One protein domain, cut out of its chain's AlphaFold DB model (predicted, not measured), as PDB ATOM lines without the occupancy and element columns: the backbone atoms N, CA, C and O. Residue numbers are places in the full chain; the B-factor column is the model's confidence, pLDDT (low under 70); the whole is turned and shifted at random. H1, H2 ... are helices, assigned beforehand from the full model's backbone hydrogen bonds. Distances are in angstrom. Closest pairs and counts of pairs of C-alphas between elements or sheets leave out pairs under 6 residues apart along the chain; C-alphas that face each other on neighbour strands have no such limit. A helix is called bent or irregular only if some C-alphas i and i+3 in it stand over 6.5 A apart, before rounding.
ATOM      1  N   LEU A  13      -6.543 -13.265   7.368       92.31
ATOM      2  CA  LEU A  13      -5.639 -12.126   7.286       92.31
ATOM      3  C   LEU A  13      -6.091 -11.186   6.169       92.31
ATOM      4  O   LEU A  13      -6.260  -9.990   6.415       92.31
ATOM      5  N   ALA A  14      -6.396 -11.735   4.988       94.56
ATOM      6  CA  ALA A  14      -6.923 -10.960   3.865       94.56
ATOM      7  C   ALA A  14      -8.231 -10.249   4.232       94.56
ATOM      8  O   ALA A  14      -8.371  -9.045   4.017       94.56
ATOM      9  N   VAL A  15      -9.167 -10.960   4.873       94.38
ATOM     10  CA  VAL A  15     -10.444 -10.384   5.327       94.38
ATOM     11  C   VAL A  15     -10.232  -9.270   6.355       94.38
ATOM     12  O   VAL A  15     -10.936  -8.257   6.321       94.38
ATOM     13  N   SER A  16      -9.291  -9.448   7.289       95.81
ATOM     14  CA  SER A  16      -8.964  -8.430   8.292       95.81
ATOM     15  C   SER A  16      -8.405  -7.166   7.638       95.81
ATOM     16  O   SER A  16      -8.938  -6.076   7.859       95.81
ATOM     17  N   HIS A  17      -7.395  -7.309   6.777       97.19
ATOM     18  CA  HIS A  17      -6.792  -6.183   6.065       97.19
ATOM     19  C   HIS A  17      -7.780  -5.504   5.115       97.19
ATOM     20  O   HIS A  17      -7.826  -4.281   5.074       97.19
ATOM     21  N   ALA A  18      -8.650  -6.258   4.439       97.00
ATOM     22  CA  ALA A  18      -9.674  -5.704   3.556       97.00
ATOM     23  C   ALA A  18     -10.638  -4.762   4.298       97.00
ATOM     24  O   ALA A  18     -10.986  -3.696   3.786       97.00
ATOM     25  N   LYS A  19     -11.044  -5.121   5.524       96.06
ATOM     26  CA  LYS A  19     -11.884  -4.265   6.383       96.06
ATOM     27  C   LYS A  19     -11.127  -3.038   6.891       96.06
ATOM     28  O   LYS A  19     -11.697  -1.947   6.952       96.06
ATOM     29  N   GLN A  20      -9.861  -3.217   7.263       97.38
ATOM     30  CA  GLN A  20      -9.005  -2.114   7.696       97.38
ATOM     31  C   GLN A  20      -8.752  -1.129   6.551       97.38
ATOM     32  O   GLN A  20      -8.816   0.069   6.787       97.38
ATOM     33  N   ALA A  21      -8.587  -1.607   5.314       97.44
ATOM     34  CA  ALA A  21      -8.371  -0.765   4.140       97.44
ATOM     35  C   ALA A  21      -9.585   0.131   3.870       97.44
ATOM     36  O   ALA A  21      -9.427   1.333   3.694       97.44
ATOM     37  N   ILE A  22     -10.811  -0.410   3.952       96.00
ATOM     38  CA  ILE A  22     -12.030   0.420   3.890       96.00
ATOM     39  C   ILE A  22     -12.034   1.455   5.019       96.00
ATOM     40  O   ILE A  22     -12.404   2.604   4.802       96.00
ATOM     41  N   THR A  23     -11.652   1.053   6.233       96.50
ATOM     42  CA  THR A  23     -11.627   1.963   7.385       96.50
ATOM     43  C   THR A  23     -10.615   3.089   7.179       96.50
ATOM     44  O   THR A  23     -10.954   4.235   7.445       96.50
ATOM     45  N   ALA A  24      -9.416   2.798   6.678       97.12
ATOM     46  CA  ALA A  24      -8.406   3.797   6.344       97.12
ATOM     47  C   ALA A  24      -8.907   4.747   5.245       97.12
ATOM     48  O   ALA A  24      -8.947   5.957   5.457       97.12
ATOM     49  N   ALA A  25      -9.441   4.204   4.148       96.81
ATOM     50  CA  ALA A  25      -9.990   4.995   3.049       96.81
ATOM     51  C   ALA A  25     -11.166   5.883   3.484       96.81
ATOM     52  O   ALA A  25     -11.332   6.993   2.978       96.81
ATOM     53  N   LEU A  26     -11.983   5.437   4.446       94.06
ATOM     54  CA  LEU A  26     -13.045   6.251   5.047       94.06
ATOM     55  C   LEU A  26     -12.507   7.478   5.789       94.06
ATOM     56  O   LEU A  26     -13.172   8.514   5.761       94.06
ATOM     57  N   HIS A  27     -11.332   7.358   6.409       95.62
ATOM     58  CA  HIS A  27     -10.627   8.441   7.097       95.62
ATOM     59  C   HIS A  27      -9.663   9.213   6.184       95.62
ATOM     60  O   HIS A  27      -8.915  10.038   6.699       95.62
ATOM     61  N   GLU A  28      -9.691   8.965   4.868       94.50
ATOM     62  CA  GLU A  28      -8.798   9.610   3.888       94.50
ATOM     63  C   GLU A  28      -7.308   9.353   4.201       94.50
ATOM     64  O   GLU A  28      -6.443  10.193   3.970       94.50
ATOM     65  N   ASP A  29      -7.012   8.176   4.765       97.06
ATOM     66  CA  ASP A  29      -5.653   7.697   5.021       97.06
ATOM     67  C   ASP A  29      -5.179   6.831   3.842       97.06
ATOM     68  O   ASP A  29      -5.270   5.593   3.852       97.06
ATOM     69  N   ASP A  30      -4.738   7.514   2.785       95.19
ATOM     70  CA  ASP A  30      -4.319   6.903   1.518       95.19
ATOM     71  C   ASP A  30      -3.079   6.011   1.702       95.19
ATOM     72  O   ASP A  30      -3.012   4.916   1.139       95.19
ATOM     73  N   ASP A  31      -2.137   6.426   2.558       97.12
ATOM     74  CA  ASP A  31      -0.910   5.679   2.856       97.12
ATOM     75  C   ASP A  31      -1.230   4.330   3.512       97.12
ATOM     76  O   ASP A  31      -0.762   3.278   3.055       97.12
ATOM     77  N   THR A  32      -2.079   4.327   4.547       97.31
ATOM     78  CA  THR A  32      -2.507   3.085   5.207       97.31
ATOM     79  C   THR A  32      -3.353   2.221   4.271       97.31
ATOM     80  O   THR A  32      -3.221   0.993   4.275       97.31
ATOM     81  N   THR A  33      -4.193   2.831   3.430       97.25
ATOM     82  CA  THR A  33      -4.989   2.104   2.426       97.25
ATOM     83  C   THR A  33      -4.083   1.365   1.442       97.25
ATOM     84  O   THR A  33      -4.224   0.150   1.265       97.25
ATOM     85  N   ALA A  34      -3.111   2.067   0.856       96.31
ATOM     86  CA  ALA A  34      -2.147   1.492  -0.074       96.31
ATOM     87  C   ALA A  34      -1.291   0.406   0.594       96.31
ATOM     88  O   ALA A  34      -1.088  -0.662   0.008       96.31
ATOM     89  N   GLN A  35      -0.845   0.634   1.834       97.19
ATOM     90  CA  GLN A  35      -0.082  -0.349   2.600       97.19
ATOM     91  C   GLN A  35      -0.878  -1.642   2.813       97.19
ATOM     92  O   GLN A  35      -0.360  -2.724   2.548       97.19
ATOM     93  N   LEU A  36      -2.141  -1.551   3.240       97.62
ATOM     94  CA  LEU A  36      -2.984  -2.724   3.488       97.62
ATOM     95  C   LEU A  36      -3.301  -3.497   2.204       97.62
ATOM     96  O   LEU A  36      -3.279  -4.730   2.215       97.62
ATOM     97  N   VAL A  37      -3.549  -2.800   1.090       95.62
ATOM     98  CA  VAL A  37      -3.721  -3.443  -0.222       95.62
ATOM     99  C   VAL A  37      -2.437  -4.159  -0.642       95.62
ATOM    100  O   VAL A  37      -2.492  -5.320  -1.052       95.62
ATOM    101  N   ALA A  38      -1.276  -3.521  -0.482       94.94
ATOM    102  CA  ALA A  38       0.009  -4.149  -0.769       94.94
ATOM    103  C   ALA A  38       0.251  -5.386   0.113       94.94
ATOM    104  O   ALA A  38       0.713  -6.409  -0.388       94.94
ATOM    105  N   THR A  39      -0.102  -5.335   1.399       95.12
ATOM    106  CA  THR A  39      -0.022  -6.486   2.308       95.12
ATOM    107  C   THR A  39      -0.913  -7.637   1.841       95.12
ATOM    108  O   THR A  39      -0.450  -8.774   1.803       95.12
ATOM    109  N   ILE A  40      -2.153  -7.371   1.414       94.62
ATOM    110  CA  ILE A  40      -3.033  -8.408   0.843       94.62
ATOM    111  C   ILE A  40      -2.355  -9.063  -0.366       94.62
ATOM    112  O   ILE A  40      -2.189 -10.284  -0.391       94.62
ATOM    113  N   VAL A  41      -1.904  -8.260  -1.334       92.94
ATOM    114  CA  VAL A  41      -1.281  -8.764  -2.568       92.94
ATOM    115  C   VAL A  41      -0.024  -9.592  -2.273       92.94
ATOM    116  O   VAL A  41       0.141 -10.675  -2.834       92.94
ATOM    117  N   ASN A  42       0.842  -9.113  -1.377       93.31
ATOM    118  CA  ASN A  42       2.155  -9.711  -1.134       93.31
ATOM    119  C   ASN A  42       2.130 -10.906  -0.172       93.31
ATOM    120  O   ASN A  42       2.930 -11.825  -0.339       93.31
ATOM    121  N   GLU A  43       1.255 -10.903   0.838       93.50
ATOM    122  CA  GLU A  43       1.286 -11.912   1.909       93.50
ATOM    123  C   GLU A  43       0.263 -13.034   1.721       93.50
ATOM    124  O   GLU A  43       0.517 -14.165   2.130       93.50
ATOM    125  N   THR A  44      -0.877 -12.743   1.092       91.00
ATOM    126  CA  THR A  44      -1.985 -13.711   0.959       91.00
ATOM    127  C   THR A  44      -2.113 -14.274  -0.459       91.00
ATOM    128  O   THR A  44      -2.758 -15.301  -0.686       91.00
ATOM    129  N   GLY A  45      -1.447 -13.631  -1.424       87.56
ATOM    130  CA  GLY A  45      -1.467 -14.012  -2.830       87.56
ATOM    131  C   GLY A  45      -2.869 -13.961  -3.438       87.56
ATOM    132  O   GLY A  45      -3.770 -13.272  -2.964       87.56
ATOM    133  N   LEU A  46      -3.055 -14.718  -4.519       87.12
ATOM    134  CA  LEU A  46      -4.304 -14.726  -5.276       87.12
ATOM    135  C   LEU A  46      -5.552 -15.055  -4.425       87.12
ATOM    136  O   LEU A  46      -6.528 -14.309  -4.524       87.12
ATOM    137  N   PRO A  47      -5.569 -16.110  -3.585       89.12
ATOM    138  CA  PRO A  47      -6.748 -16.422  -2.779       89.12
ATOM    139  C   PRO A  47      -7.194 -15.251  -1.896       89.12
ATOM    140  O   PRO A  47      -8.370 -14.897  -1.905       89.12
ATOM    141  N   GLY A  48      -6.261 -14.578  -1.219       91.25
ATOM    142  CA  GLY A  48      -6.620 -13.459  -0.355       91.25
ATOM    143  C   GLY A  48      -7.030 -12.188  -1.105       91.25
ATOM    144  O   GLY A  48      -7.889 -11.455  -0.617       91.25
ATOM    145  N   ILE A  49      -6.533 -11.951  -2.326       92.69
ATOM    146  CA  ILE A  49      -7.063 -10.878  -3.192       92.69
ATOM    147  C   ILE A  49      -8.550 -11.116  -3.482       92.69
ATOM    148  O   ILE A  49      -9.358 -10.193  -3.365       92.69
ATOM    149  N   LEU A  50      -8.928 -12.350  -3.830       91.88
ATOM    150  CA  LEU A  50     -10.328 -12.698  -4.095       91.88
ATOM    151  C   LEU A  50     -11.195 -12.477  -2.854       91.88
ATOM    152  O   LEU A  50     -12.265 -11.871  -2.943       91.88
ATOM    153  N   ASP A  51     -10.708 -12.910  -1.694       92.38
ATOM    154  CA  ASP A  51     -11.406 -12.745  -0.420       92.38
ATOM    155  C   ASP A  51     -11.594 -11.265  -0.058       92.38
ATOM    156  O   ASP A  51     -12.677 -10.863   0.378       92.38
ATOM    157  N   ALA A  52     -10.579 -10.432  -0.300       94.88
ATOM    158  CA  ALA A  52     -10.660  -8.989  -0.105       94.88
ATOM    159  C   ALA A  52     -11.711  -8.343  -1.021       94.88
ATOM    160  O   ALA A  52     -12.577  -7.607  -0.540       94.88
ATOM    161  N   VAL A  53     -11.707  -8.682  -2.315       95.19
ATOM    162  CA  VAL A  53     -12.710  -8.192  -3.275       95.19
ATOM    163  C   VAL A  53     -14.124  -8.603  -2.853       95.19
ATOM    164  O   VAL A  53     -15.037  -7.773  -2.860       95.19
ATOM    165  N   PHE A  54     -14.314  -9.846  -2.397       93.62
ATOM    166  CA  PHE A  54     -15.595 -10.301  -1.850       93.62
ATOM    167  C   PHE A  54     -16.043  -9.476  -0.638       93.62
ATOM    168  O   PHE A  54     -17.214  -9.096  -0.563       93.62
ATOM    169  N   VAL A  55     -15.135  -9.171   0.295       94.75
ATOM    170  CA  VAL A  55     -15.426  -8.324   1.466       94.75
ATOM    171  C   VAL A  55     -15.866  -6.927   1.037       94.75
ATOM    172  O   VAL A  55     -16.851  -6.402   1.568       94.75
ATOM    173  N   TRP A  56     -15.183  -6.323   0.071       95.88
ATOM    174  CA  TRP A  56     -15.494  -4.986  -0.431       95.88
ATOM    175  C   TRP A  56     -16.846  -4.940  -1.151       95.88
ATOM    176  O   TRP A  56     -17.687  -4.097  -0.823       95.88
ATOM    177  N   CYS A  57     -17.118  -5.910  -2.029       94.62
ATOM    178  CA  CYS A  57     -18.419  -6.082  -2.677       94.62
ATOM    179  C   CYS A  57     -19.558  -6.305  -1.669       94.62
ATOM    180  O   CYS A  57     -20.617  -5.680  -1.770       94.62
ATOM    181  N   ALA A  58     -19.350  -7.170  -0.674       92.69
ATOM    182  CA  ALA A  58     -20.339  -7.420   0.370       92.69
ATOM    183  C   ALA A  58     -20.611  -6.156   1.199       92.69
ATOM    184  O   ALA A  58     -21.764  -5.866   1.526       92.69
ATOM    185  N   THR A  59     -19.562  -5.383   1.496       92.56
ATOM    186  CA  THR A  59     -19.667  -4.138   2.264       92.56
ATOM    187  C   THR A  59     -20.493  -3.098   1.517       92.56
ATOM    188  O   THR A  59     -21.426  -2.543   2.097       92.56
ATOM    189  N   ILE A  60     -20.202  -2.849   0.236       89.75
ATOM    190  CA  ILE A  60     -20.975  -1.872  -0.537       89.75
ATOM    191  C   ILE A  60     -22.414  -2.347  -0.762       89.75
ATOM    192  O   ILE A  60     -23.342  -1.573  -0.550       89.75
ATOM    193  N   HIS A  61     -22.639  -3.625  -1.077       89.94
ATOM    194  CA  HIS A  61     -23.990  -4.164  -1.252       89.94
ATOM    195  C   HIS A  61     -24.848  -3.996   0.011       89.94
ATOM    196  O   HIS A  61     -25.982  -3.518  -0.069       89.94
ATOM    197  N   ALA A  62     -24.288  -4.306   1.188       89.06
ATOM    198  CA  ALA A  62     -24.966  -4.110   2.470       89.06
ATOM    199  C   ALA A  62     -25.344  -2.641   2.733       89.06
ATOM    200  O   ALA A  62     -26.279  -2.375   3.485       89.06
ATOM    201  N   ARG A  63     -24.631  -1.691   2.119       86.69
ATOM    202  CA  ARG A  63     -24.859  -0.248   2.269       86.69
ATOM    203  C   ARG A  63     -25.831   0.319   1.247       86.69
ATOM    204  O   ARG A  63     -26.600   1.203   1.602       86.69
ATOM    205  N   ILE A  64     -25.818  -0.184   0.013       82.94
ATOM    206  CA  ILE A  64     -26.795   0.218  -1.009       82.94
ATOM    207  C   ILE A  64     -28.186  -0.341  -0.651       82.94
ATOM    208  O   ILE A  64     -29.195   0.295  -0.938       82.94
ATOM    209  N   GLY A  65     -28.256  -1.503   0.014       82.62
ATOM    210  CA  GLY A  65     -29.520  -2.056   0.517       82.62
ATOM    211  C   GLY A  65     -30.439  -2.610  -0.577       82.62
ATOM    212  O   GLY A  65     -31.644  -2.736  -0.373       82.62
ATOM    213  N   LEU A  66     -29.882  -2.937  -1.744       82.69
ATOM    214  CA  LEU A  66     -30.624  -3.555  -2.840       82.69
ATOM    215  C   LEU A  66     -30.729  -5.072  -2.650       82.69
ATOM    216  O   LEU A  66     -29.872  -5.677  -2.008       82.69
ATOM    217  N   PRO A  67     -31.772  -5.717  -3.197       86.75
ATOM    218  CA  PRO A  67     -31.817  -7.167  -3.251       86.75
ATOM    219  C   PRO A  67     -30.789  -7.696  -4.261       86.75
ATOM    220  O   PRO A  67     -30.538  -7.083  -5.295       86.75
ATOM    221  N   PHE A  68     -30.245  -8.883  -3.997       88.62
ATOM    222  CA  PHE A  68     -29.441  -9.601  -4.986       88.62
ATOM    223  C   PHE A  68     -30.261  -9.968  -6.234       88.62
ATOM    224  O   PHE A  68     -31.464 -10.220  -6.147       88.62
ATOM    225  N   GLY A  69     -29.581 -10.098  -7.376       86.81
ATOM    226  CA  GLY A  69     -30.174 -10.496  -8.658       86.81
ATOM    227  C   GLY A  69     -30.746  -9.334  -9.473       86.81
ATOM    228  O   GLY A  69     -31.391  -9.567 -10.492       86.81
ATOM    229  N   VAL A  70     -30.522  -8.090  -9.038       87.88
ATOM    230  CA  VAL A  70     -30.889  -6.891  -9.800       87.88
ATOM    231  C   VAL A  70     -29.738  -6.434 -10.689       87.88
ATOM    232  O   VAL A  70     -28.567  -6.557 -10.333       87.88
ATOM    233  N   ILE A  71     -30.084  -5.869 -11.844       86.50
ATOM    234  CA  ILE A  71     -29.126  -5.218 -12.736       86.50
ATOM    235  C   ILE A  71     -28.979  -3.768 -12.278       86.50
ATOM    236  O   ILE A  71     -29.960  -3.026 -12.248       86.50
ATOM    237  N   LEU A  72     -27.760  -3.367 -11.920       85.00
ATOM    238  CA  LEU A  72     -27.456  -1.980 -11.574       85.00
ATOM    239  C   LEU A  72     -27.036  -1.217 -12.826       85.00
ATOM    240  O   LEU A  72     -26.104  -1.625 -13.516       85.00
ATOM    241  N   THR A  73     -27.669  -0.077 -13.083       84.81
ATOM    242  CA  THR A  73     -27.160   0.914 -14.036       84.81
ATOM    243  C   THR A  73     -26.307   1.916 -13.275       84.81
ATOM    244  O   THR A  73     -26.723   2.412 -12.230       84.81
ATOM    245  N   LEU A  74     -25.113   2.194 -13.788       85.44
ATOM    246  CA  LEU A  74     -24.180   3.130 -13.178       85.44
ATOM    247  C   LEU A  74     -24.142   4.426 -13.978       85.44
ATOM    248  O   LEU A  74     -24.315   4.432 -15.195       85.44
ATOM    249  N   THR A  75     -23.922   5.523 -13.268       88.38
ATOM    250  CA  THR A  75     -23.683   6.836 -13.854       88.38
ATOM    251  C   THR A  75     -22.333   7.304 -13.348       88.38
ATOM    252  O   THR A  75     -22.144   7.445 -12.140       88.38
ATOM    253  N   TYR A  76     -21.397   7.509 -14.269       90.06
ATOM    254  CA  TYR A  76     -20.091   8.074 -13.959       90.06
ATOM    255  C   TYR A  76     -20.214   9.590 -13.937       90.06
ATOM    256  O   TYR A  76     -20.896  10.167 -14.781       90.06
ATOM    257  N   ILE A  77     -19.584  10.223 -12.955       88.25
ATOM    258  CA  ILE A  77     -19.667  11.662 -12.729       88.25
ATOM    259  C   ILE A  77     -18.251  12.231 -12.785       88.25
ATOM    260  O   ILE A  77     -17.353  11.695 -12.135       88.25
ATOM    261  N   HIS A  78     -18.053  13.314 -13.537       87.50
ATOM    262  CA  HIS A  78     -16.790  14.040 -13.545       87.50
ATOM    263  C   HIS A  78     -16.538  14.648 -12.154       87.50
ATOM    264  O   HIS A  78     -17.400  15.376 -11.652       87.50
ATOM    265  N   PRO A  79     -15.374  14.411 -11.527       81.50
ATOM    266  CA  PRO A  79     -15.140  14.808 -10.138       81.50
ATOM    267  C   PRO A  79     -15.173  16.328  -9.934       81.50
ATOM    268  O   PRO A  79     -15.677  16.793  -8.916       81.50
ATOM    269  N   GLU A  80     -14.678  17.107 -10.901       86.00
ATOM    270  CA  GLU A  80     -14.621  18.573 -10.774       86.00
ATOM    271  C   GLU A  80     -15.949  19.277 -11.086       86.00
ATOM    272  O   GLU A  80     -16.304  20.245 -10.417       86.00
ATOM    273  N   THR A  81     -16.681  18.827 -12.111       90.00
ATOM    274  CA  THR A  81     -17.882  19.521 -12.599       90.00
ATOM    275  C   THR A  81     -19.168  18.935 -12.025       90.00
ATOM    276  O   THR A  81     -20.200  19.601 -12.037       90.00
ATOM    277  N   GLY A  82     -19.132  17.698 -11.517       87.19
ATOM    278  CA  GLY A  82     -20.319  16.979 -11.060       87.19
ATOM    279  C   GLY A  82     -21.239  16.517 -12.197       87.19
ATOM    280  O   GLY A  82     -22.331  16.013 -11.927       87.19
ATOM    281  N   GLU A  83     -20.828  16.669 -13.457       92.00
ATOM    282  CA  GLU A  83     -21.638  16.298 -14.617       92.00
ATOM    283  C   GLU A  83     -21.477  14.814 -14.983       92.00
ATOM    284  O   GLU A  83     -20.391  14.253 -14.814       92.00
ATOM    285  N   PRO A  84     -22.529  14.155 -15.506       93.12
ATOM    286  CA  PRO A  84     -22.410  12.805 -16.038       93.12
ATOM    287  C   PRO A  84     -21.433  12.731 -17.210       93.12
ATOM    288  O   PRO A  84     -21.533  13.517 -18.150       93.12
ATOM    289  N   ILE A  85     -20.554  11.734 -17.183       94.62
ATOM    290  CA  ILE A  85     -19.610  11.432 -18.265       94.62
ATOM    291  C   ILE A  85     -19.871  10.037 -18.838       94.62
ATOM    292  O   ILE A  85     -20.386   9.160 -18.129       94.62
ATOM    293  N   PRO A  86     -19.553   9.802 -20.123       93.94
ATOM    294  CA  PRO A  86     -19.616   8.464 -20.689       93.94
ATOM    295  C   PRO A  86     -18.584   7.548 -20.022       93.94
ATOM    296  O   PRO A  86     -17.524   7.985 -19.583       93.94
ATOM    297  N   GLU A  87     -18.871   6.246 -20.009       92.56
ATOM    298  CA  GLU A  87     -17.966   5.230 -19.455       92.56
ATOM    299  C   GLU A  87     -16.560   5.309 -20.067       92.56
ATOM    300  O   GLU A  87     -15.577   5.166 -19.361       92.56
ATOM    301  N   THR A  88     -16.443   5.627 -21.359       92.94
ATOM    302  CA  THR A  88     -15.153   5.746 -22.060       92.94
ATOM    303  C   THR A  88     -14.251   6.874 -21.555       92.94
ATOM    304  O   THR A  88     -13.074   6.895 -21.904       92.94
ATOM    305  N   GLU A  89     -14.795   7.818 -20.789       93.56
ATOM    306  CA  GLU A  89     -14.059   8.933 -20.182       93.56
ATOM    307  C   GLU A  89     -13.805   8.719 -18.682       93.56
ATOM    308  O   GLU A  89     -13.053   9.478 -18.073       93.56
ATOM    309  N   ALA A  90     -14.410   7.691 -18.079       91.88
ATOM    310  CA  ALA A  90     -14.189   7.356 -16.681       91.88
ATOM    311  C   ALA A  90     -12.834   6.658 -16.478       91.88
ATOM    312  O   ALA A  90     -12.273   6.051 -17.392       91.88
ATOM    313  N   ASP A  91     -12.319   6.717 -15.248       90.62
ATOM    314  CA  ASP A  91     -11.104   5.994 -14.880       90.62
ATOM    315  C   ASP A  91     -11.286   4.479 -15.136       90.62
ATOM    316  O   ASP A  91     -12.231   3.880 -14.609       90.62
ATOM    317  N   PRO A  92     -10.403   3.817 -15.910       91.31
ATOM    318  CA  PRO A  92     -10.494   2.381 -16.172       91.31
ATOM    319  C   PRO A  92     -10.554   1.498 -14.917       91.31
ATOM    320  O   PRO A  92     -11.225   0.462 -14.928       91.31
ATOM    321  N   ALA A  93      -9.878   1.883 -13.834       92.06
ATOM    322  CA  ALA A  93      -9.940   1.183 -12.557       92.06
ATOM    323  C   ALA A  93     -11.315   1.338 -11.892       92.06
ATOM    324  O   ALA A  93     -11.846   0.367 -11.347       92.06
ATOM    325  N   LEU A  94     -11.933   2.516 -12.012       91.56
ATOM    326  CA  LEU A  94     -13.292   2.766 -11.532       91.56
ATOM    327  C   LEU A  94     -14.328   1.969 -12.334       91.56
ATOM    328  O   LEU A  94     -15.235   1.387 -11.736       91.56
ATOM    329  N   ILE A  95     -14.184   1.907 -13.662       92.88
ATOM    330  CA  ILE A  95     -15.038   1.091 -14.545       92.88
ATOM    331  C   ILE A  95     -14.931  -0.385 -14.160       92.88
ATOM    332  O   ILE A  95     -15.939  -1.080 -14.008       92.88
ATOM    333  N   TRP A  96     -13.707  -0.873 -13.956       94.19
ATOM    334  CA  TRP A  96     -13.486  -2.247 -13.526       94.19
ATOM    335  C   TRP A  96     -14.147  -2.531 -12.167       94.19
ATOM    336  O   TRP A  96     -14.948  -3.463 -12.069       94.19
ATOM    337  N   ALA A  97     -13.896  -1.702 -11.147       94.25
ATOM    338  CA  ALA A  97     -14.472  -1.877  -9.810       94.25
ATOM    339  C   ALA A  97     -16.011  -1.871  -9.854       94.25
ATOM    340  O   ALA A  97     -16.678  -2.725  -9.261       94.25
ATOM    341  N   SER A  98     -16.567  -0.951 -10.640       93.50
ATOM    342  CA  SER A  98     -17.989  -0.827 -10.949       93.50
ATOM    343  C   SER A  98     -18.576  -2.110 -11.545       93.50
ATOM    344  O   SER A  98     -19.594  -2.619 -11.065       93.50
ATOM    345  N   HIS A  99     -17.915  -2.684 -12.551       95.06
ATOM    346  CA  HIS A  99     -18.335  -3.933 -13.185       95.06
ATOM    347  C   HIS A  99     -18.250  -5.139 -12.247       95.06
ATOM    348  O   HIS A  99     -19.134  -6.000 -12.281       95.06
ATOM    349  N   VAL A 100     -17.234  -5.195 -11.385       95.12
ATOM    350  CA  VAL A 100     -17.096  -6.250 -10.370       95.12
ATOM    351  C   VAL A 100     -18.253  -6.187  -9.373       95.12
ATOM    352  O   VAL A 100     -18.902  -7.203  -9.108       95.12
ATOM    353  N   ILE A 101     -18.588  -4.991  -8.881       93.25
ATOM    354  CA  ILE A 101     -19.724  -4.782  -7.973       93.25
ATOM    355  C   ILE A 101     -21.045  -5.145  -8.663       93.25
ATOM    356  O   ILE A 101     -21.851  -5.872  -8.082       93.25
ATOM    357  N   GLN A 102     -21.264  -4.710  -9.909       93.94
ATOM    358  CA  GLN A 102     -22.445  -5.089 -10.693       93.94
ATOM    359  C   GLN A 102     -22.592  -6.607 -10.814       93.94
ATOM    360  O   GLN A 102     -23.672  -7.136 -10.549       93.94
ATOM    361  N   ALA A 103     -21.521  -7.310 -11.194       94.50
ATOM    362  CA  ALA A 103     -21.541  -8.760 -11.355       94.50
ATOM    363  C   ALA A 103     -21.828  -9.472 -10.020       94.50
ATOM    364  O   ALA A 103     -22.644 -10.398  -9.978       94.50
ATOM    365  N   TYR A 104     -21.244  -8.985  -8.920       93.62
ATOM    366  CA  TYR A 104     -21.521  -9.485  -7.573       93.62
ATOM    367  C   TYR A 104     -22.999  -9.321  -7.186       93.62
ATOM    368  O   TYR A 104     -23.649 -10.288  -6.777       93.62
ATOM    369  N   VAL A 105     -23.559  -8.118  -7.353       91.88
ATOM    370  CA  VAL A 105     -24.957  -7.823  -6.996       91.88
ATOM    371  C   VAL A 105     -25.935  -8.594  -7.886       91.88
ATOM    372  O   VAL A 105     -26.917  -9.145  -7.383       91.88
ATOM    373  N   ALA A 106     -25.639  -8.724  -9.179       92.81
ATOM    374  CA  ALA A 106     -26.437  -9.501 -10.124       92.81
ATOM    375  C   ALA A 106     -26.351 -11.024  -9.896       92.81
ATOM    376  O   ALA A 106     -27.139 -11.768 -10.479       92.81
ATOM    377  N   ARG A 107     -25.425 -11.500  -9.046       92.25
ATOM    378  CA  ARG A 107     -25.051 -12.922  -8.904       92.25
ATOM    379  C   ARG A 107     -24.603 -13.563 -10.222       92.25
ATOM    380  O   ARG A 107     -24.768 -14.767 -10.421       92.25
ATOM    381  N   ASP A 108     -24.001 -12.772 -11.102       93.88
ATOM    382  CA  ASP A 108     -23.440 -13.236 -12.368       93.88
ATOM    383  C   ASP A 108     -22.024 -13.775 -12.135       93.88
ATOM    384  O   ASP A 108     -21.024 -13.077 -12.317       93.88
ATOM    385  N   LYS A 109     -21.944 -15.026 -11.658       90.56
ATOM    386  CA  LYS A 109     -20.665 -15.674 -11.339       90.56
ATOM    387  C   LYS A 109     -19.717 -15.732 -12.551       90.56
ATOM    388  O   LYS A 109     -18.564 -15.356 -12.372       90.56
ATOM    389  N   PRO A 110     -20.148 -16.140 -13.765       94.88
ATOM    390  CA  PRO A 110     -19.257 -16.154 -14.927       94.88
ATOM    391  C   PRO A 110     -18.647 -14.785 -15.242       94.88
ATOM    392  O   PRO A 110     -17.442 -14.699 -15.482       94.88
ATOM    393  N   ARG A 111     -19.446 -13.708 -15.201       94.19
ATOM    394  CA  ARG A 111     -18.928 -12.349 -15.419       94.19
ATOM    395  C   ARG A 111     -17.984 -11.917 -14.301       94.19
ATOM    396  O   ARG A 111     -16.938 -11.346 -14.589       94.19
ATOM    397  N   PHE A 112     -18.335 -12.203 -13.049       93.06
ATOM    398  CA  PHE A 112     -17.500 -11.888 -11.890       93.06
ATOM    399  C   PHE A 112     -16.133 -12.583 -11.982       93.06
ATOM    400  O   PHE A 112     -15.103 -11.922 -11.894       93.06
ATOM    401  N   ASP A 113     -16.120 -13.890 -12.255       91.19
ATOM    402  CA  ASP A 113     -14.891 -14.670 -12.427       91.19
ATOM    403  C   ASP A 113     -14.041 -14.143 -13.598       91.19
ATOM    404  O   ASP A 113     -12.820 -14.068 -13.480       91.19
ATOM    405  N   SER A 114     -14.671 -13.754 -14.717       94.06
ATOM    406  CA  SER A 114     -13.966 -13.182 -15.874       94.06
ATOM    407  C   SER A 114     -13.285 -11.859 -15.529       94.06
ATOM    408  O   SER A 114     -12.109 -11.697 -15.820       94.06
ATOM    409  N   LEU A 115     -13.989 -10.939 -14.861       93.38
ATOM    410  CA  LEU A 115     -13.441  -9.631 -14.476       93.38
ATOM    411  C   LEU A 115     -12.269  -9.752 -13.499       93.38
ATOM    412  O   LEU A 115     -11.323  -8.965 -13.554       93.38
ATOM    413  N   LEU A 116     -12.338 -10.730 -12.594       91.06
ATOM    414  CA  LEU A 116     -11.244 -11.039 -11.682       91.06
ATOM    415  C   LEU A 116     -10.059 -11.632 -12.432       91.06
ATOM    416  O   LEU A 116      -8.932 -11.208 -12.211       91.06
ATOM    417  N   LYS A 117     -10.301 -12.579 -13.340       90.62
ATOM    418  CA  LYS A 117      -9.243 -13.156 -14.167       90.62
ATOM    419  C   LYS A 117      -8.539 -12.085 -15.005       90.62
ATOM    420  O   LYS A 117      -7.316 -12.032 -14.988       90.62
ATOM    421  N   ASP A 118      -9.295 -11.207 -15.659       89.06
ATOM    422  CA  ASP A 118      -8.746 -10.129 -16.493       89.06
ATOM    423  C   ASP A 118      -7.870  -9.157 -15.683       89.06
ATOM    424  O   ASP A 118      -6.851  -8.679 -16.179       89.06
ATOM    425  N   MET A 119      -8.233  -8.892 -14.422       88.62
ATOM    426  CA  MET A 119      -7.415  -8.104 -13.491       88.62
ATOM    427  C   MET A 119      -6.092  -8.814 -13.160       88.62
ATOM    428  O   MET A 119      -5.033  -8.189 -13.137       88.62
ATOM    429  N   LEU A 120      -6.152 -10.119 -12.893       86.06
ATOM    430  CA  LEU A 120      -5.014 -10.918 -12.428       86.06
ATOM    431  C   LEU A 120      -4.019 -11.264 -13.537       86.06
ATOM    432  O   LEU A 120      -2.824 -11.354 -13.270       86.06
ATOM    433  N   ASP A 121      -4.507 -11.436 -14.766       86.88
ATOM    434  CA  ASP A 121      -3.685 -11.677 -15.957       86.88
ATOM    435  C   ASP A 121      -3.014 -10.376 -16.470       86.88
ATOM    436  O   ASP A 121      -2.233 -10.404 -17.424       86.88
ATOM    437  N   GLY A 122      -3.324  -9.229 -15.852       82.88
ATOM    438  CA  GLY A 122      -2.802  -7.910 -16.199       82.88
ATOM    439  C   GLY A 122      -1.420  -7.574 -15.618       82.88
ATOM    440  O   GLY A 122      -0.708  -8.400 -15.056       82.88
ATOM    441  N   ASP A 123      -1.027  -6.306 -15.768       80.81
ATOM    442  CA  ASP A 123       0.195  -5.753 -15.168       80.81
ATOM    443  C   ASP A 123       0.045  -5.652 -13.633       80.81
ATOM    444  O   ASP A 123      -0.911  -5.022 -13.169       80.81
ATOM    445  N   PRO A 124       0.977  -6.191 -12.822       76.19
ATOM    446  CA  PRO A 124       0.945  -6.062 -11.363       76.19
ATOM    447  C   PRO A 124       0.824  -4.617 -10.852       76.19
ATOM    448  O   PRO A 124       0.181  -4.383  -9.828       76.19
ATOM    449  N   GLY A 125       1.392  -3.635 -11.566       74.81
ATOM    450  CA  GLY A 125       1.223  -2.218 -11.223       74.81
ATOM    451  C   GLY A 125      -0.226  -1.739 -11.377       74.81
ATOM    452  O   GLY A 125      -0.708  -0.934 -10.579       74.81
ATOM    453  N   ARG A 126      -0.953  -2.288 -12.359       85.38
ATOM    454  CA  ARG A 126      -2.384  -2.024 -12.565       85.38
ATOM    455  C   ARG A 126      -3.254  -2.718 -11.526       85.38
ATOM    456  O   ARG A 126      -4.214  -2.103 -11.074       85.38
ATOM    457  N   LEU A 127      -2.897  -3.934 -11.111       88.69
ATOM    458  CA  LEU A 127      -3.616  -4.679 -10.072       88.69
ATOM    459  C   LEU A 127      -3.736  -3.858  -8.780       88.69
ATOM    460  O   LEU A 127      -4.838  -3.663  -8.275       88.69
ATOM    461  N   ALA A 128      -2.620  -3.334  -8.262       87.88
ATOM    462  CA  ALA A 128      -2.638  -2.546  -7.028       87.88
ATOM    463  C   ALA A 128      -3.504  -1.280  -7.163       87.88
ATOM    464  O   ALA A 128      -4.338  -1.019  -6.298       87.88
ATOM    465  N   ALA A 129      -3.364  -0.541  -8.269       89.44
ATOM    466  CA  ALA A 129      -4.165   0.655  -8.535       89.44
ATOM    467  C   ALA A 129      -5.670   0.342  -8.637       89.44
ATOM    468  O   ALA A 129      -6.493   1.068  -8.080       89.44
ATOM    469  N   GLN A 130      -6.038  -0.765  -9.291       92.44
ATOM    470  CA  GLN A 130      -7.426  -1.223  -9.396       92.44
ATOM    471  C   GLN A 130      -8.022  -1.588  -8.034       92.44
ATOM    472  O   GLN A 130      -9.143  -1.183  -7.724       92.44
ATOM    473  N   LEU A 131      -7.265  -2.306  -7.202       94.38
ATOM    474  CA  LEU A 131      -7.699  -2.676  -5.856       94.38
ATOM    475  C   LEU A 131      -7.853  -1.443  -4.950       94.38
ATOM    476  O   LEU A 131      -8.863  -1.336  -4.259       94.38
ATOM    477  N   ILE A 132      -6.912  -0.494  -4.991       95.19
ATOM    478  CA  ILE A 132      -7.009   0.776  -4.247       95.19
ATOM    479  C   ILE A 132      -8.254   1.555  -4.687       95.19
ATOM    480  O   ILE A 132      -9.095   1.880  -3.851       95.19
ATOM    481  N   THR A 133      -8.438   1.736  -6.000       94.06
ATOM    482  CA  THR A 133      -9.611   2.432  -6.558       94.06
ATOM    483  C   THR A 133     -10.918   1.776  -6.111       94.06
ATOM    484  O   THR A 133     -11.894   2.456  -5.797       94.06
ATOM    485  N   MET A 134     -10.961   0.443  -6.037       95.31
ATOM    486  CA  MET A 134     -12.131  -0.273  -5.534       95.31
ATOM    487  C   MET A 134     -12.410   0.032  -4.058       95.31
ATOM    488  O   MET A 134     -13.565   0.275  -3.702       95.31
ATOM    489  N   VAL A 135     -11.386   0.043  -3.200       95.81
ATOM    490  CA  VAL A 135     -11.537   0.384  -1.775       95.81
ATOM    491  C   VAL A 135     -12.033   1.817  -1.605       95.81
ATOM    492  O   VAL A 135     -12.993   2.052  -0.866       95.81
ATOM    493  N   GLU A 136     -11.431   2.764  -2.320       93.75
ATOM    494  CA  GLU A 136     -11.820   4.176  -2.309       93.75
ATOM    495  C   GLU A 136     -13.258   4.368  -2.791       93.75
ATOM    496  O   GLU A 136     -14.040   5.091  -2.169       93.75
ATOM    497  N   HIS A 137     -13.646   3.661  -3.853       91.50
ATOM    498  CA  HIS A 137     -15.003   3.696  -4.380       91.50
ATOM    499  C   HIS A 137     -16.023   3.180  -3.353       91.50
ATOM    500  O   HIS A 137     -17.057   3.813  -3.113       91.50
ATOM    501  N   VAL A 138     -15.712   2.074  -2.669       92.00
ATOM    502  CA  VAL A 138     -16.541   1.542  -1.577       92.00
ATOM    503  C   VAL A 138     -16.640   2.546  -0.422       92.00
ATOM    504  O   VAL A 138     -17.743   2.803   0.072       92.00
ATOM    505  N   ALA A 139     -15.525   3.156  -0.012       92.31
ATOM    506  CA  ALA A 139     -15.495   4.165   1.046       92.31
ATOM    507  C   ALA A 139     -16.314   5.418   0.680       92.31
ATOM    508  O   ALA A 139     -17.109   5.895   1.496       92.31
ATOM    509  N   ALA A 140     -16.203   5.909  -0.557       89.12
ATOM    510  CA  ALA A 140     -16.983   7.039  -1.056       89.12
ATOM    511  C   ALA A 140     -18.495   6.766  -0.985       89.12
ATOM    512  O   ALA A 140     -19.257   7.601  -0.489       89.12
ATOM    513  N   HIS A 141     -18.936   5.568  -1.382       86.44
ATOM    514  CA  HIS A 141     -20.342   5.176  -1.270       86.44
ATOM    515  C   HIS A 141     -20.833   5.107   0.182       86.44
ATOM    516  O   HIS A 141     -21.951   5.541   0.477       86.44
ATOM    517  N   ILE A 142     -20.007   4.612   1.106       87.44
ATOM    518  CA  ILE A 142     -20.336   4.587   2.539       87.44
ATOM    519  C   ILE A 142     -20.474   6.012   3.100       87.44
ATOM    520  O   ILE A 142     -21.425   6.279   3.846       87.44
ATOM    521  N   ARG A 143     -19.572   6.936   2.733       86.69
ATOM    522  CA  ARG A 143     -19.660   8.353   3.134       86.69
ATOM    523  C   ARG A 143     -20.963   8.985   2.647       86.69
ATOM    524  O   ARG A 143     -21.700   9.561   3.447       86.69
ATOM    525  N   LEU A 144     -21.300   8.798   1.371       82.44
ATOM    526  CA  LEU A 144     -22.537   9.324   0.781       82.44
ATOM    527  C   LEU A 144     -23.798   8.774   1.462       82.44
ATOM    528  O   LEU A 144     -24.726   9.534   1.740       82.44
ATOM    529  N   ALA A 145     -23.836   7.475   1.771       80.62
ATOM    530  CA  ALA A 145     -24.964   6.868   2.483       80.62
ATOM    531  C   ALA A 145     -25.127   7.428   3.911       80.62
ATOM    532  O   ALA A 145     -26.248   7.639   4.381       80.62
ATOM    533  N   SER A 146     -24.010   7.717   4.583       79.31
ATOM    534  CA  SER A 146     -24.005   8.279   5.939       79.31
ATOM    535  C   SER A 146     -24.537   9.716   5.965       79.31
ATOM    536  O   SER A 146     -25.335  10.048   6.837       79.31
ATOM    537  N   LEU A 147     -24.178  10.539   4.971       75.75
ATOM    538  CA  LEU A 147     -24.674  11.917   4.827       75.75
ATOM    539  C   LEU A 147     -26.180  11.989   4.533       75.75
ATOM    540  O   LEU A 147     -26.869  12.884   5.015       75.75
ATOM    541  N   ARG A 148     -26.715  11.044   3.749       72.00
ATOM    542  CA  ARG A 148     -28.164  10.969   3.489       72.00
ATOM    543  C   ARG A 148     -28.942  10.628   4.757       72.00
ATOM    544  O   ARG A 148     -29.959  11.248   5.034       72.00
ATOM    545  N   SER A 149     -28.412   9.699   5.552       69.19
ATOM    546  CA  SER A 149     -29.040   9.269   6.807       69.19
ATOM    547  C   SER A 149     -29.098  10.391   7.852       69.19
ATOM    548  O   SER A 149     -30.050  10.454   8.622       69.19
ATOM    549  N   THR A 150     -28.101  11.284   7.899       67.06
ATOM    550  CA  THR A 150     -28.114  12.435   8.816       67.06
ATOM    551  C   THR A 150     -29.056  13.547   8.355       67.06
ATOM    552  O   THR A 150     -29.692  14.164   9.203       67.06
ATOM    553  N   ALA A 151     -29.185  13.773   7.043       62.75
ATOM    554  CA  ALA A 151     -30.095  14.774   6.478       62.75
ATOM    555  C   ALA A 151     -31.586  14.446   6.696       62.75
ATOM    556  O   ALA A 151     -32.398  15.350   6.844       62.75
ATOM    557  N   GLU A 152     -31.956  13.163   6.731       60.03
ATOM    558  CA  GLU A 152     -33.338  12.724   6.995       60.03
ATOM    559  C   GLU A 152     -33.752  12.840   8.476       60.03
ATOM    560  O   GLU A 152     -34.933  12.721   8.799       60.03
ATOM    561  N   LEU A 153     -32.793  13.069   9.382       55.66
ATOM    562  CA  LEU A 153     -33.016  13.186  10.829       55.66
ATOM    563  C   LEU A 153     -32.994  14.638  11.344       55.66
ATOM    564  O   LEU A 153     -33.227  14.852  12.537       55.66
TER     565      LEU A 153
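Overview. This is residues 13 to 153 of the 154 residues of an uncharacterized protein of Nonomuraea sp. PA05 (UniProt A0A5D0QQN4). H5 and H2b run side by side through the middle, between hairpins H1-H2a and H3-H4; residues 147 to 153 stick out. The printed part, 141 residues with five named helices, H1 to H5, is all helix and compact: radius of gyration of the C-alphas 14.8 A, spans 42 by 31 by 31 A.

Arrangement. H1, residues 13 to 26, and H2a, residues 30 to 43, form a hairpin. H2, assigned as one helix by its hydrogen bonds, is bent: C-alphas 43 and 46 are 9.5 A apart. H5, residues 124 to 151, touches H2b, residues 46 to 64; their closest C-alphas, Ile 60 and Val 138, are 5.7 A apart. H3, residues 92 to 106, and H4, residues 109 to 120, form a hairpin. In H5, 23 of 24 O i to N i+4 pairs are within hydrogen-bond range.

Along the chain. H1 begins at C-alpha 13 (-5.639, -12.126, 7.286); H5, 41.4 A long, ends at C-alpha 151 (-30.095, 14.774, 6.478).

Size, cuts and confidence. The printed part has no cut. Link H2 to H3 is long. Residues 149 to 153 have pLDDT under 70.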